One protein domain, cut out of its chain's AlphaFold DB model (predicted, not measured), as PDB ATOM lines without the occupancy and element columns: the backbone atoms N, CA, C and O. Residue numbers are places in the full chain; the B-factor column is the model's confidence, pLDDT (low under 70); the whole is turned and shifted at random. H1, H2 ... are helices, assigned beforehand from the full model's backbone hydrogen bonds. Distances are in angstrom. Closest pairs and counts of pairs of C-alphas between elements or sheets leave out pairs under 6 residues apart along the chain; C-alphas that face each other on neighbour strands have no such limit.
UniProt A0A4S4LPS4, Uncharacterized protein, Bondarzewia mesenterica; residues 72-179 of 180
ATOM      1  N   ASP A  72      -1.715  21.681 -13.718       91.81
ATOM      2  CA  ASP A  72      -1.837  22.862 -14.566       91.81
ATOM      3  C   ASP A  72      -0.561  23.710 -14.563       91.81
ATOM      4  O   ASP A  72      -0.137  24.112 -15.650       91.81
ATOM      5  N   PRO A  73       0.138  23.923 -13.426       94.38
ATOM      6  CA  PRO A  73       1.414  24.632 -13.431       94.38
ATOM      7  C   PRO A  73       2.473  23.964 -14.317       94.38
ATOM      8  O   PRO A  73       3.206  24.650 -15.029       94.38
ATOM      9  N   ALA A  74       2.547  22.630 -14.311       93.44
ATOM     10  CA  ALA A  74       3.513  21.882 -15.112       93.44
ATOM     11  C   ALA A  74       3.182  21.957 -16.612       93.44
ATOM     12  O   ALA A  74       4.064  22.233 -17.424       93.44
ATOM     13  N   ILE A  75       1.903  21.801 -16.973       95.50
ATOM     14  CA  ILE A  75       1.446  21.930 -18.363       95.50
ATOM     15  C   ILE A  75       1.651  23.369 -18.854       95.50
ATOM     16  O   ILE A  75       2.096  23.561 -19.980       95.50
ATOM     17  N   ARG A  76       1.411  24.397 -18.027       96.25
ATOM     18  CA  ARG A  76       1.675  25.803 -18.398       96.25
ATOM     19  C   ARG A  76       3.152  26.072 -18.651       96.25
ATOM     20  O   ARG A  76       3.475  26.729 -19.637       96.25
ATOM     21  N   LYS A  77       4.040  25.555 -17.796       96.50
ATOM     22  CA  LYS A  77       5.493  25.647 -18.014       96.50
ATOM     23  C   LYS A  77       5.884  25.006 -19.340       96.50
ATOM     24  O   LYS A  77       6.605  25.619 -20.115       96.50
ATOM     25  N   TRP A  78       5.341  23.827 -19.636       97.00
ATOM     26  CA  TRP A  78       5.547  23.189 -20.931       97.00
ATOM     27  C   TRP A  78       4.995  24.005 -22.090       97.00
ATOM     28  O   TRP A  78       5.700  24.190 -23.064       97.00
ATOM     29  N   VAL A  79       3.779  24.540 -22.008       97.56
ATOM     30  CA  VAL A  79       3.221  25.412 -23.053       97.56
ATOM     31  C   VAL A  79       4.167  26.573 -23.384       97.56
ATOM     32  O   VAL A  79       4.332  26.884 -24.560       97.56
ATOM     33  N   ALA A  80       4.784  27.183 -22.368       96.25
ATOM     34  CA  ALA A  80       5.711  28.299 -22.534       96.25
ATOM     35  C   ALA A  80       7.092  27.874 -23.069       96.25
ATOM     36  O   ALA A  80       7.694  28.602 -23.856       96.25
ATOM     37  N   ASP A  81       7.589  26.704 -22.667       96.81
ATOM     38  CA  ASP A  81       8.875  26.181 -23.118       96.81
ATOM     39  C   ASP A  81       8.730  25.386 -24.425       96.81
ATOM     40  O   ASP A  81       8.491  24.171 -24.467       96.81
ATOM     41  N   VAL A  82       8.875  26.107 -25.536       95.12
ATOM     42  CA  VAL A  82       8.767  25.558 -26.892       95.12
ATOM     43  C   VAL A  82       9.927  24.634 -27.280       95.12
ATOM     44  O   VAL A  82       9.821  23.968 -28.309       95.12
ATOM     45  N   SER A  83      11.006  24.573 -26.485       95.81
ATOM     46  CA  SER A  83      12.141  23.672 -26.734       95.81
ATOM     47  C   SER A  83      11.830  22.216 -26.372       95.81
ATOM     48  O   SER A  83      12.428  21.289 -26.918       95.81
ATOM     49  N   LEU A  84      10.863  22.008 -25.476       96.56
ATOM     50  CA  LEU A  84      10.429  20.683 -25.050       96.56
ATOM     51  C   LEU A  84       9.626  19.981 -26.153       96.56
ATOM     52  O   LEU A  84       9.040  20.627 -27.021       96.56
ATOM     53  N   GLN A  85       9.546  18.651 -26.100       96.19
ATOM     54  CA  GLN A  85       8.783  17.860 -27.072       96.19
ATOM     55  C   GLN A  85       7.267  17.992 -26.852       96.19
ATOM     56  O   GLN A  85       6.798  18.246 -25.739       96.19
ATOM     57  N   ASP A  86       6.481  17.833 -27.921       94.31
ATOM     58  CA  ASP A  86       5.016  17.971 -27.856       94.31
ATOM     59  C   ASP A  86       4.329  16.797 -27.160       94.31
ATOM     60  O   ASP A  86       3.266  16.954 -26.564       94.31
ATOM     61  N   ASP A  87       4.940  15.623 -27.208       93.94
ATOM     62  CA  ASP A  87       4.401  14.393 -26.648       93.94
ATOM     63  C   ASP A  87       4.799  14.163 -25.184       93.94
ATOM     64  O   ASP A  87       4.299  13.222 -24.566       93.94
ATOM     65  N   MET A  88       5.622  15.033 -24.590       93.94
ATOM     66  CA  MET A  88       6.104  14.900 -23.210       93.94
ATOM     67  C   MET A  88       4.961  14.709 -22.198       93.94
ATOM     68  O   MET A  88       5.085  13.917 -21.266       93.94
ATOM     69  N   PHE A  89       3.832  15.400 -22.393       92.75
ATOM     70  CA  PHE A  89       2.614  15.228 -21.589       92.75
ATOM     71  C   PHE A  89       1.542  14.369 -22.277       92.75
ATOM     72  O   PHE A  89       0.476  14.171 -21.711       92.75
ATOM     73  N   LEU A  90       1.775  13.841 -23.477       94.81
ATOM     74  CA  LEU A  90       0.860  12.883 -24.104       94.81
ATOM     75  C   LEU A  90       1.254  11.452 -23.749       94.81
ATOM     76  O   LEU A  90       0.439  10.708 -23.207       94.81
ATOM     77  N   ALA A  91       2.506  11.069 -23.998       95.06
ATOM     78  CA  ALA A  91       2.951   9.684 -23.896       95.06
ATOM     79  C   ALA A  91       2.726   9.056 -22.503       95.06
ATOM     80  O   ALA A  91       2.216   7.932 -22.446       95.06
ATOM     81  N   PRO A  92       3.015   9.734 -21.371       93.38
ATOM     82  CA  PRO A  92       2.757   9.162 -20.050       93.38
ATOM     83  C   PRO A  92       1.265   8.947 -19.777       93.38
ATOM     84  O   PRO A  92       0.873   7.886 -19.296       93.38
ATOM     85  N   TYR A  93       0.410   9.912 -20.122       93.75
ATOM     86  CA  TYR A  93      -1.019   9.827 -19.812       93.75
ATOM     87  C   TYR A  93      -1.787   8.928 -20.781       93.75
ATOM     88  O   TYR A  93      -2.723   8.256 -20.360       93.75
ATOM     89  N   LEU A  94      -1.358   8.831 -22.044       95.88
ATOM     90  CA  LEU A  94      -1.868   7.825 -22.979       95.88
ATOM     91  C   LEU A  94      -1.530   6.411 -22.499       95.88
ATOM     92  O   LEU A  94      -2.383   5.527 -22.540       95.88
ATOM     93  N   ARG A  95      -0.315   6.205 -21.975       95.50
ATOM     94  CA  ARG A  95       0.091   4.930 -21.372       95.50
ATOM     95  C   ARG A  95      -0.765   4.587 -20.154       95.50
ATOM     96  O   ARG A  95      -1.259   3.469 -20.072       95.50
ATOM     97  N   LEU A  96      -0.980   5.541 -19.243       93.88
ATOM     98  CA  LEU A  96      -1.853   5.340 -18.082       93.88
ATOM     99  C   LEU A  96      -3.292   5.030 -18.499       93.88
ATOM    100  O   LEU A  96      -3.878   4.083 -17.982       93.88
ATOM    101  N   MET A  97      -3.844   5.766 -19.467       93.75
ATOM    102  CA  MET A  97      -5.167   5.477 -20.024       93.75
ATOM    103  C   MET A  97      -5.244   4.042 -20.568       93.75
ATOM    104  O   MET A  97      -6.205   3.338 -20.267       93.75
ATOM    105  N   GLY A  98      -4.222   3.594 -21.303       94.69
ATOM    106  CA  GLY A  98      -4.138   2.218 -21.794       94.69
ATOM    107  C   GLY A  98      -4.045   1.180 -20.671       94.69
ATOM    108  O   GLY A  98      -4.629   0.104 -20.780       94.69
ATOM    109  N   TYR A  99      -3.369   1.492 -19.561       94.62
ATOM    110  CA  TYR A  99      -3.326   0.609 -18.392       94.62
ATOM    111  C   TYR A  99      -4.690   0.476 -17.722       94.62
ATOM    112  O   TYR A  99      -5.097  -0.641 -17.411       94.62
ATOM    113  N   PHE A 100      -5.423   1.577 -17.544       91.38
ATOM    114  CA  PHE A 100      -6.774   1.503 -16.998       91.38
ATOM    115  C   PHE A 100      -7.709   0.649 -17.865       91.38
ATOM    116  O   PHE A 100      -8.471  -0.161 -17.336       91.38
ATOM    117  N   GLU A 101      -7.639   0.809 -19.191       91.19
ATOM    118  CA  GLU A 101      -8.426   0.003 -20.132       91.19
ATOM    119  C   GLU A 101      -8.063  -1.480 -20.049       91.19
ATOM    120  O   GLU A 101      -8.955  -2.318 -19.915       91.19
ATOM    121  N   ALA A 102      -6.766  -1.801 -20.078       92.31
ATOM    122  CA  ALA A 102      -6.277  -3.177 -20.018       92.31
ATOM    123  C   ALA A 102      -6.670  -3.878 -18.710       92.31
ATOM    124  O   ALA A 102      -7.028  -5.053 -18.718       92.31
ATOM    125  N   GLU A 103      -6.649  -3.154 -17.590       91.38
ATOM    126  CA  GLU A 103      -6.993  -3.704 -16.280       91.38
ATOM    127  C   GLU A 103      -8.491  -3.699 -15.979       91.38
ATOM    128  O   GLU A 103      -8.901  -4.157 -14.904       91.38
ATOM    129  N   THR A 104      -9.318  -3.194 -16.906       85.62
ATOM    130  CA  THR A 104     -10.762  -2.963 -16.719       85.62
ATOM    131  C   THR A 104     -11.071  -2.242 -15.404       85.62
ATOM    132  O   THR A 104     -12.114  -2.442 -14.783       85.62
ATOM    133  N   TYR A 105     -10.121  -1.424 -14.953       84.06
ATOM    134  CA  TYR A 105     -10.178  -0.749 -13.673       84.06
ATOM    135  C   TYR A 105     -10.798   0.623 -13.891       84.06
ATOM    136  O   TYR A 105     -10.264   1.441 -14.639       84.06
ATOM    137  N   ALA A 106     -11.945   0.857 -13.263       77.62
ATOM    138  CA  ALA A 106     -12.658   2.119 -13.332       77.62
ATOM    139  C   ALA A 106     -12.749   2.688 -11.916       77.62
ATOM    140  O   ALA A 106     -13.486   2.177 -11.076       77.62
ATOM    141  N   ASP A 107     -11.957   3.722 -11.679       79.88
ATOM    142  CA  ASP A 107     -11.870   4.444 -10.421       79.88
ATOM    143  C   ASP A 107     -12.267   5.900 -10.636       79.88
ATOM    144  O   ASP A 107     -11.795   6.542 -11.581       79.88
ATOM    145  N   ALA A 108     -13.170   6.382  -9.786       78.50
ATOM    146  CA  ALA A 108     -13.759   7.704  -9.925       78.50
ATOM    147  C   ALA A 108     -12.766   8.828  -9.606       78.50
ATOM    148  O   ALA A 108     -12.964   9.938 -10.093       78.50
ATOM    149  N   ASP A 109     -11.692   8.548  -8.870       78.19
ATOM    150  CA  ASP A 109     -10.738   9.562  -8.428       78.19
ATOM    151  C   ASP A 109      -9.549   9.675  -9.400       78.19
ATOM    152  O   ASP A 109      -9.077  10.771  -9.714       78.19
ATOM    153  N   ALA A 110      -9.090   8.554  -9.962       83.62
ATOM    154  CA  ALA A 110      -7.900   8.521 -10.806       83.62
ATOM    155  C   ALA A 110      -8.181   8.797 -12.300       83.62
ATOM    156  O   ALA A 110      -7.427   9.533 -12.951       83.62
ATOM    157  N   TRP A 111      -9.266   8.248 -12.868       86.50
ATOM    158  CA  TRP A 111      -9.594   8.418 -14.297       86.50
ATOM    159  C   TRP A 111      -9.822   9.875 -14.716       86.50
ATOM    160  O   TRP A 111      -9.251  10.284 -15.738       86.50
ATOM    161  N   PRO A 112     -10.625  10.680 -13.983       86.06
ATOM    162  CA  PRO A 112     -10.880  12.064 -14.375       86.06
ATOM    163  C   PRO A 112      -9.598  12.880 -14.437       86.06
ATOM    164  O   PRO A 112      -9.425  13.688 -15.350       86.06
ATOM    165  N   GLY A 113      -8.662  12.608 -13.526       87.88
ATOM    166  CA  GLY A 113      -7.364  13.251 -13.525       87.88
ATOM    167  C   GLY A 113      -6.590  13.005 -14.823       87.88
ATOM    168  O   GLY A 113      -6.148  13.957 -15.477       87.88
ATOM    169  N   VAL A 114      -6.442  11.743 -15.229       91.88
ATOM    170  CA  VAL A 114      -5.704  11.389 -16.453       91.88
ATOM    171  C   VAL A 114      -6.363  11.981 -17.699       91.88
ATOM    172  O   VAL A 114      -5.680  12.586 -18.530       91.88
ATOM    173  N   LEU A 115      -7.686  11.869 -17.814       93.69
ATOM    174  CA  LEU A 115      -8.416  12.368 -18.979       93.69
ATOM    175  C   LEU A 115      -8.394  13.891 -19.073       93.69
ATOM    176  O   LEU A 115      -8.162  14.427 -20.156       93.69
ATOM    177  N   GLN A 116      -8.554  14.596 -17.951       93.06
ATOM    178  CA  GLN A 116      -8.484  16.055 -17.934       93.06
ATOM    179  C   GLN A 116      -7.141  16.560 -18.456       93.06
ATOM    180  O   GLN A 116      -7.099  17.521 -19.227       93.06
ATOM    181  N   ARG A 117      -6.044  15.912 -18.060       94.00
ATOM    182  CA  ARG A 117      -4.693  16.289 -18.489       94.00
ATOM    183  C   ARG A 117      -4.514  16.053 -19.990       94.00
ATOM    184  O   ARG A 117      -4.079  16.967 -20.684       94.00
ATOM    185  N   LEU A 118      -4.936  14.897 -20.510       96.56
ATOM    186  CA  LEU A 118      -4.912  14.618 -21.953       96.56
ATOM    187  C   LEU A 118      -5.725  15.640 -22.757       96.56
ATOM    188  O   LEU A 118      -5.220  16.171 -23.744       96.56
ATOM    189  N   VAL A 119      -6.944  15.975 -22.317       97.50
ATOM    190  CA  VAL A 119      -7.772  16.991 -22.990       97.50
ATOM    191  C   VAL A 119      -7.071  18.349 -23.001       97.50
ATOM    192  O   VAL A 119      -6.979  18.968 -24.058       97.50
ATOM    193  N   LYS A 120      -6.521  18.807 -21.867       97.06
ATOM    194  CA  LYS A 120      -5.791  20.087 -21.796       97.06
ATOM    195  C   LYS A 120      -4.596  20.116 -22.746       97.06
ATOM    196  O   LYS A 120      -4.395  21.118 -23.428       97.06
ATOM    197  N   VAL A 121      -3.834  19.026 -22.822       97.69
ATOM    198  CA  VAL A 121      -2.662  18.915 -23.702       97.69
ATOM    199  C   VAL A 121      -3.080  18.931 -25.176       97.69
ATOM    200  O   VAL A 121      -2.534  19.723 -25.942       97.69
ATOM    201  N   TYR A 122      -4.092  18.153 -25.578       98.50
ATOM    202  CA  TYR A 122      -4.604  18.192 -26.954       98.50
ATOM    203  C   TYR A 122      -5.199  19.557 -27.325       98.50
ATOM    204  O   TYR A 122      -4.914  20.065 -28.410       98.50
ATOM    205  N   CYS A 123      -5.939  20.202 -26.416       98.44
ATOM    206  CA  CYS A 123      -6.412  21.572 -26.611       98.44
ATOM    207  C   CYS A 123      -5.245  22.554 -26.779       98.44
ATOM    208  O   CYS A 123      -5.268  23.359 -27.706       98.44
ATOM    209  N   ALA A 124      -4.202  22.470 -25.945       98.25
ATOM    210  CA  ALA A 124      -3.012  23.320 -26.045       98.25
ATOM    211  C   ALA A 124      -2.292  23.182 -27.390       98.25
ATOM    212  O   ALA A 124      -1.811  24.181 -27.930       98.25
ATOM    213  N   LEU A 125      -2.265  21.969 -27.943       97.94
ATOM    214  CA  LEU A 125      -1.722  21.676 -29.270       97.94
ATOM    215  C   LEU A 125      -2.656  22.094 -30.420       97.94
ATOM    216  O   LEU A 125      -2.230  22.075 -31.568       97.94
ATOM    217  N   GLY A 126      -3.909  22.463 -30.140       97.94
ATOM    218  CA  GLY A 126      -4.913  22.750 -31.171       97.94
ATOM    219  C   GLY A 126      -5.405  21.500 -31.910       97.94
ATOM    220  O   GLY A 126      -5.945  21.604 -33.009       97.94
ATOM    221  N   ASN A 127      -5.229  20.309 -31.332       98.25
ATOM    222  CA  ASN A 127      -5.693  19.056 -31.924       98.25
ATOM    223  C   ASN A 127      -7.147  18.793 -31.505       98.25
ATOM    224  O   ASN A 127      -7.409  18.175 -30.472       98.25
ATOM    225  N   ALA A 128      -8.095  19.289 -32.307       98.25
ATOM    226  CA  ALA A 128      -9.520  19.131 -32.025       98.25
ATOM    227  C   ALA A 128      -9.920  17.654 -31.970       98.25
ATOM    228  O   ALA A 128     -10.570  17.248 -31.017       98.25
ATOM    229  N   GLU A 129      -9.540  16.855 -32.967       98.44
ATOM    230  CA  GLU A 129      -9.993  15.466 -33.108       98.44
ATOM    231  C   GLU A 129      -9.720  14.636 -31.847       98.44
ATOM    232  O   GLU A 129     -10.649  14.078 -31.252       98.44
ATOM    233  N   GLU A 130      -8.471  14.632 -31.384       98.31
ATOM    234  CA  GLU A 130      -8.093  13.881 -30.189       98.31
ATOM    235  C   GLU A 130      -8.662  14.512 -28.910       98.31
ATOM    236  O   GLU A 130      -9.131  13.787 -28.028       98.31
ATOM    237  N   ALA A 131      -8.742  15.848 -28.820       98.38
ATOM    238  CA  ALA A 131      -9.403  16.512 -27.692       98.38
ATOM    239  C   ALA A 131     -10.871  16.074 -27.561       98.38
ATOM    240  O   ALA A 131     -11.313  15.730 -26.463       98.38
ATOM    241  N   ARG A 132     -11.618  16.007 -28.676       98.62
ATOM    242  CA  ARG A 132     -13.013  15.538 -28.691       98.62
ATOM    243  C   ARG A 132     -13.117  14.083 -28.256       98.62
ATOM    244  O   ARG A 132     -13.977  13.744 -27.446       98.62
ATOM    245  N   LYS A 133     -12.250  13.217 -28.783       97.94
ATOM    246  CA  LYS A 133     -12.243  11.782 -28.470       97.94
ATOM    247  C   LYS A 133     -12.026  11.531 -26.979       97.94
ATOM    248  O   LYS A 133     -12.807  10.803 -26.364       97.94
ATOM    249  N   VAL A 134     -11.018  12.167 -26.384       97.62
ATOM    250  CA  VAL A 134     -10.730  12.019 -24.952       97.62
ATOM    251  C   VAL A 134     -11.825  12.667 -24.098       97.62
ATOM    252  O   VAL A 134     -12.266  12.056 -23.126       97.62
ATOM    253  N   ALA A 135     -12.333  13.846 -24.476       97.81
ATOM    254  CA  ALA A 135     -13.412  14.511 -23.743       97.81
ATOM    255  C   ALA A 135     -14.716  13.694 -23.743       97.81
ATOM    256  O   ALA A 135     -15.352  13.570 -22.705       97.81
ATOM    257  N   ARG A 136     -15.090  13.040 -24.853       96.94
ATOM    258  CA  ARG A 136     -16.254  12.127 -24.882       96.94
ATOM    259  C   ARG A 136     -16.084  10.938 -23.946       96.94
ATOM    260  O   ARG A 136     -17.037  10.518 -23.292       96.94
ATOM    261  N   LYS A 137     -14.870  10.393 -23.865       94.19
ATOM    262  CA  LYS A 137     -14.560   9.317 -22.922       94.19
ATOM    263  C   LYS A 137     -14.678   9.796 -21.474       94.19
ATOM    264  O   LYS A 137     -15.243   9.079 -20.653       94.19
ATOM    265  N   ALA A 138     -14.207  11.011 -21.190       94.25
ATOM    266  CA  ALA A 138     -14.373  11.648 -19.889       94.25
ATOM    267  C   ALA A 138     -15.855  11.849 -19.550       94.25
ATOM    268  O   ALA A 138     -16.278  11.411 -18.490       94.25
ATOM    269  N   ALA A 139     -16.660  12.366 -20.484       94.69
ATOM    270  CA  ALA A 139     -18.107  12.518 -20.319       94.69
ATOM    271  C   ALA A 139     -18.787  11.190 -19.959       94.69
ATOM    272  O   ALA A 139     -19.541  11.121 -18.993       94.69
ATOM    273  N   CYS A 140     -18.477  10.122 -20.702       91.94
ATOM    274  CA  CYS A 140     -19.033   8.793 -20.463       91.94
ATOM    275  C   CYS A 140     -18.681   8.268 -19.063       91.94
ATOM    276  O   CYS A 140     -19.563   7.851 -18.315       91.94
ATOM    277  N   LEU A 141     -17.402   8.318 -18.684       89.88
ATOM    278  CA  LEU A 141     -16.950   7.798 -17.394       89.88
ATOM    279  C   LEU A 141     -17.454   8.644 -16.223       89.88
ATOM    280  O   LEU A 141     -17.932   8.082 -15.241       89.88
ATOM    281  N   THR A 142     -17.420   9.973 -16.328       90.81
ATOM    282  CA  THR A 142     -17.966  10.857 -15.291       90.81
ATOM    283  C   THR A 142     -19.464  10.613 -15.117       90.81
ATOM    284  O   THR A 142     -19.888  10.366 -13.993       90.81
ATOM    285  N   MET A 143     -20.236  10.505 -16.206       91.38
ATOM    286  CA  MET A 143     -21.663  10.158 -16.151       91.38
ATOM    287  C   MET A 143     -21.907   8.822 -15.438       91.38
ATOM    288  O   MET A 143     -22.815   8.693 -14.615       91.38
ATOM    289  N   VAL A 144     -21.073   7.821 -15.722       89.19
ATOM    290  CA  VAL A 144     -21.135   6.513 -15.064       89.19
ATOM    291  C   VAL A 144     -20.825   6.609 -13.568       89.19
ATOM    292  O   VAL A 144     -21.470   5.913 -12.789       89.19
ATOM    293  N   PHE A 145     -19.882   7.448 -13.138       86.62
ATOM    294  CA  PHE A 145     -19.502   7.552 -11.727       86.62
ATOM    295  C   PHE A 145     -20.431   8.453 -10.910       86.62
ATOM    296  O   PHE A 145     -20.844   8.077  -9.813       86.62
ATOM    297  N   THR A 146     -20.787   9.621 -11.440       88.31
ATOM    298  CA  THR A 146     -21.464  10.687 -10.687       88.31
ATOM    299  C   THR A 146     -22.932  10.854 -11.079       88.31
ATOM    300  O   THR A 146     -23.725  11.350 -10.282       88.31
ATOM    301  N   GLY A 147     -23.333  10.393 -12.270       90.38
ATOM    302  CA  GLY A 147     -24.644  10.686 -12.857       90.38
ATOM    303  C   GLY A 147     -24.724  12.030 -13.590       90.38
ATOM    304  O   GLY A 147     -25.818  12.415 -13.991       90.38
ATOM    305  N   ASP A 148     -23.595  12.715 -13.766       92.25
ATOM    306  CA  ASP A 148     -23.444  13.967 -14.514       92.25
ATOM    307  C   ASP A 148     -22.200  13.878 -15.415       92.25
ATOM    308  O   ASP A 148     -21.258  13.157 -15.098       92.25
ATOM    309  N   ASP A 149     -22.165  14.578 -16.549       93.06
ATOM    310  CA  ASP A 149     -21.031  14.487 -17.478       93.06
ATOM    311  C   ASP A 149     -19.854  15.405 -17.108       93.06
ATOM    312  O   ASP A 149     -18.854  15.427 -17.824       93.06
ATOM    313  N   GLY A 150     -19.958  16.194 -16.033       91.88
ATOM    314  CA  GLY A 150     -18.933  17.134 -15.584       91.88
ATOM    315  C   GLY A 150     -18.663  18.282 -16.562       91.88
ATOM    316  O   GLY A 150     -17.606  18.909 -16.493       91.88
ATOM    317  N   GLY A 151     -19.566  18.535 -17.514       95.19
ATOM    318  CA  GLY A 151     -19.373  19.490 -18.604       95.19
ATOM    319  C   GLY A 151     -18.453  18.990 -19.724       95.19
ATOM    320  O   GLY A 151     -18.103  19.766 -20.620       95.19
ATOM    321  N   TRP A 152     -18.052  17.715 -19.712       97.12
ATOM    322  CA  TRP A 152     -17.151  17.154 -20.718       97.12
ATOM    323  C   TRP A 152     -17.765  17.101 -22.119       97.12
ATOM    324  O   TRP A 152     -17.028  17.279 -23.089       97.12
ATOM    325  N   THR A 153     -19.086  16.940 -22.262       97.62
ATOM    326  CA  THR A 153     -19.746  16.991 -23.582       97.62
ATOM    327  C   THR A 153     -19.583  18.371 -24.210       97.62
ATOM    328  O   THR A 153     -19.197  18.475 -25.371       97.62
ATOM    329  N   LYS A 154     -19.727  19.447 -23.425       97.88
ATOM    330  CA  LYS A 154     -19.488  20.820 -23.902       97.88
ATOM    331  C   LYS A 154     -18.049  21.013 -24.394       97.88
ATOM    332  O   LYS A 154     -17.831  21.684 -25.402       97.88
ATOM    333  N   VAL A 155     -17.072  20.431 -23.692       97.81
ATOM    334  CA  VAL A 155     -15.661  20.453 -24.114       97.81
ATOM    335  C   VAL A 155     -15.451  19.619 -25.379       97.81
ATOM    336  O   VAL A 155     -14.700  20.031 -26.255       97.81
ATOM    337  N   ALA A 156     -16.120  18.474 -25.506       98.06
ATOM    338  CA  ALA A 156     -16.046  17.635 -26.695       98.06
ATOM    339  C   ALA A 156     -16.689  18.281 -27.931       98.06
ATOM    340  O   ALA A 156     -16.208  18.079 -29.043       98.06
ATOM    341  N   ASP A 157     -17.760  19.049 -27.770       98.31
ATOM    342  CA  ASP A 157     -18.433  19.692 -28.899       98.31
ATOM    343  C   ASP A 157     -17.638  20.895 -29.413       98.31
ATOM    344  O   ASP A 157     -17.551  21.112 -30.623       98.31
ATOM    345  N   ALA A 158     -17.007  21.640 -28.501       97.94
ATOM    346  CA  ALA A 158     -16.269  22.857 -28.822       97.94
ATOM    347  C   ALA A 158     -14.949  22.974 -28.027       97.94
ATOM    348  O   ALA A 158     -14.816  23.878 -27.189       97.94
ATOM    349  N   PRO A 159     -13.952  22.094 -28.270       97.94
ATOM    350  CA  PRO A 159     -12.658  22.152 -27.580       97.94
ATOM    351  C   PRO A 159     -11.936  23.490 -27.807       97.94
ATOM    352  O   PRO A 159     -11.192  23.960 -26.941       97.94
ATOM    353  N   GLU A 160     -12.217  24.158 -28.925       98.19
ATOM    354  CA  GLU A 160     -11.678  25.467 -29.274       98.19
ATOM    355  C   GLU A 160     -12.156  26.622 -28.393       98.19
ATOM    356  O   GLU A 160     -11.508  27.665 -28.331       98.19
ATOM    357  N   LYS A 161     -13.255  26.429 -27.660       98.06
ATOM    358  CA  LYS A 161     -13.765  27.414 -26.696       98.06
ATOM    359  C   LYS A 161     -13.114  27.289 -25.320       98.06
ATOM    360  O   LYS A 161     -13.430  28.066 -24.420       98.06
ATOM    361  N   THR A 162     -12.233  26.308 -25.120       97.38
ATOM    362  CA  THR A 162     -11.508  26.155 -23.857       97.38
ATOM    363  C   THR A 162     -10.425  27.222 -23.716       97.38
ATOM    364  O   THR A 162      -9.816  27.656 -24.693       97.38
ATOM    365  N   THR A 163     -10.099  27.596 -22.478       97.25
ATOM    366  CA  THR A 163      -8.990  28.524 -22.180       97.25
ATOM    367  C   THR A 163      -7.609  27.950 -22.508       97.25
ATOM    368  O   THR A 163      -6.615  28.670 -22.454       97.25
ATOM    369  N   TRP A 164      -7.540  26.663 -22.852       97.88
ATOM    370  CA  TRP A 164      -6.322  25.967 -23.250       97.88
ATOM    371  C   TRP A 164      -6.112  25.950 -24.760       97.88
ATOM    372  O   TRP A 164      -5.024  25.592 -25.198       97.88
ATOM    373  N   TRP A 165      -7.109  26.329 -25.560       98.44
ATOM    374  CA  TRP A 165      -7.047  26.132 -27.001       98.44
ATOM    375  C   TRP A 165      -5.882  26.867 -27.676       98.44
ATOM    376  O   TRP A 165      -5.749  28.096 -27.607       98.44
ATOM    377  N   GLY A 166      -5.049  26.089 -28.366       98.00
ATOM    378  CA  GLY A 166      -3.947  26.560 -29.195       98.00
ATOM    379  C   GLY A 166      -2.849  27.295 -28.430       98.00
ATOM    380  O   GLY A 166      -2.032  27.953 -29.067       98.00
ATOM    381  N   LEU A 167      -2.808  27.232 -27.091       98.00
ATOM    382  CA  LEU A 167      -1.808  27.971 -26.315       98.00
ATOM    383  C   LEU A 167      -0.376  27.608 -26.728       98.00
ATOM    384  O   LEU A 167       0.464  28.495 -26.868       98.00
ATOM    385  N   ARG A 168      -0.100  26.321 -26.968       97.50
ATOM    386  CA  ARG A 168       1.232  25.868 -27.379       97.50
ATOM    387  C   ARG A 168       1.508  26.132 -28.855       97.50
ATOM    388  O   ARG A 168       2.627  26.500 -29.195       97.50
ATOM    389  N   ALA A 169       0.499  25.994 -29.715       96.06
ATOM    390  CA  ALA A 169       0.619  26.362 -31.127       96.06
ATOM    391  C   ALA A 169       1.032  27.841 -31.275       96.06
ATOM    392  O   ALA A 169       2.045  28.138 -31.906       96.06
ATOM    393  N   LYS A 170       0.343  28.742 -30.565       97.06
ATOM    394  CA  LYS A 170       0.647  30.182 -30.535       97.06
ATOM    395  C   LYS A 170       2.033  30.483 -29.966       97.06
ATOM    396  O   LYS A 170       2.746  31.321 -30.509       97.06
ATOM    397  N   ALA A 171       2.440  29.801 -28.892       96.69
ATOM    398  CA  ALA A 171       3.777  29.976 -28.319       96.69
ATOM    399  C   ALA A 171       4.882  29.618 -29.330       96.69
ATOM    400  O   ALA A 171       5.861  30.352 -29.471       96.69
ATOM    401  N   LYS A 172       4.703  28.526 -30.087       95.19
ATOM    402  CA  LYS A 172       5.635  28.129 -31.151       95.19
ATOM    403  C   LYS A 172       5.669  29.121 -32.308       95.19
ATOM    404  O   LYS A 172       6.745  29.394 -32.831       95.19
ATOM    405  N   GLU A 173       4.520  29.651 -32.712       94.62
ATOM    406  CA  GLU A 173       4.440  30.691 -33.743       94.62
ATOM    407  C   GLU A 173       5.192  31.956 -33.313       94.62
ATOM    408  O   GLU A 173       6.049  32.437 -34.052       94.62
ATOM    409  N   ALA A 174       4.964  32.433 -32.086       94.56
ATOM    410  CA  ALA A 174       5.655  33.601 -31.543       94.56
ATOM    411  C   ALA A 174       7.184  33.414 -31.496       94.56
ATOM    412  O   ALA A 174       7.928  34.305 -31.905       94.56
ATOM    413  N   ALA A 175       7.660  32.241 -31.066       93.12
ATOM    414  CA  ALA A 175       9.089  31.930 -31.029       93.12
ATOM    415  C   ALA A 175       9.733  31.857 -32.426       93.12
ATOM    416  O   ALA A 175      10.907  32.182 -32.581       93.12
ATOM    417  N   ARG A 176       8.979  31.454 -33.458       91.69
ATOM    418  CA  ARG A 176       9.459  31.458 -34.852       91.69
ATOM    419  C   ARG A 176       9.605  32.877 -35.401       91.69
ATOM    420  O   ARG A 176      10.607  33.152 -36.059       91.69
ATOM    421  N   CYS A 177       8.646  33.758 -35.106       88.12
ATOM    422  CA  CYS A 177       8.681  35.162 -35.526       88.12
ATOM    423  C   CYS A 177       9.779  35.968 -34.821       88.12
ATOM    424  O   CYS A 177      10.314  36.887 -35.420       88.12
ATOM    425  N   ALA A 178      10.134  35.629 -33.579       83.50
ATOM    426  CA  ALA A 178      11.205  36.307 -32.840       83.50
ATOM    427  C   ALA A 178      12.626  35.968 -33.342       83.50
ATOM    428  O   ALA A 178      13.578  36.652 -32.978       83.50
ATOM    429  N   ASN A 179      12.765  34.912 -34.150       73.06
ATOM    430  CA  ASN A 179      14.038  34.450 -34.712       73.06
ATOM    431  C   ASN A 179      14.238  34.860 -36.189       73.06
ATOM    432  O   ASN A 179      15.189  34.385 -36.811       73.06
TER     433      ASN A 179
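AT A GLANCE: This is residues 72 to 179 of the 180 residues of an uncharacterized protein of Bondarzewia mesenterica (UniProt A0A4S4LPS4). Four helices, H2, H3, H4 and H5, fold back and forth in a zigzag, with H3 at the core between H2 and H4 and the short H5 on the other side of H4. H6 meets the end of H3 and carries on beyond it, lengthening the whole, while H1 packs on the beginning of H6. The printed part has 108 residues with six named helices, H1 to H6 in chain order, and no named strand; the class is all helix. It is compact, with a radius of gyration of the C-alphas of 14.5 A, yet elongated in outline, spanning 49 by 26 by 22 A.

IN THESE COORDINATES: H1, residues 72 to 80, begins at C-alpha 72 at (-1.837, 22.862, -14.566) and is 12.2 A long. H2, residues 91 to 102, measures 16.3 A from first to last C-alpha. H3, residues 110 to 125, measures 23.5 A, from C-alpha 110 at (-7.900, 8.521, -10.806). H4, residues 128 to 146, is the longest helix, at 25.9 A. H5 is residues 152 to 157. H6, residues 167 to 177, measures 15.7 A and ends at C-alpha 177 at (8.681, 35.162, -35.526).

HOW THE PARTS SIT: H3 is the hub, touching H2, H4 and H6. With residues 111 to 118 alone it touches H2, closest at the C-alphas of Tyr 93 and Val 114, 6.0 A apart; this hairpin has a steep tilt of 39 degrees, opposite ways. H3 and H4 touch as a hairpin at a shallow tilt of 21 degrees, opposite ways, with the closest C-alphas, Val 119 and Ala 131, 5.0 A apart. H4 touches H5 with residues 131 to 139 alone, another hairpin; the closest C-alphas, Arg 132 and Ala 156, are 4.2 A apart and the shallow tilt is 30 degrees, opposite ways. H3 and H5 are near each other. H3 and H6 touch only at their ends, closest at the C-alphas of Ala 124 and Leu 167, 4.8 A apart, and run the same way. H1 touches H6 at a shallow tilt of 23 degrees, the same way, closest at the C-alphas of Val 79 and Arg 168, 4.8 A apart. H1 and H2 are apart. In each of the six helices every O i to N i+4 pair is within hydrogen-bond range.

THE WHOLE: The two C-alphas farthest apart, those of Gly 147 and Asn 179, are 50.4 A apart. The printed part has no cut. The links H3 to H4 and H4 to H5 are tight, the others short, and no link is long. The mean pLDDT of the printed part is 93.8, and no printed residue is under 70.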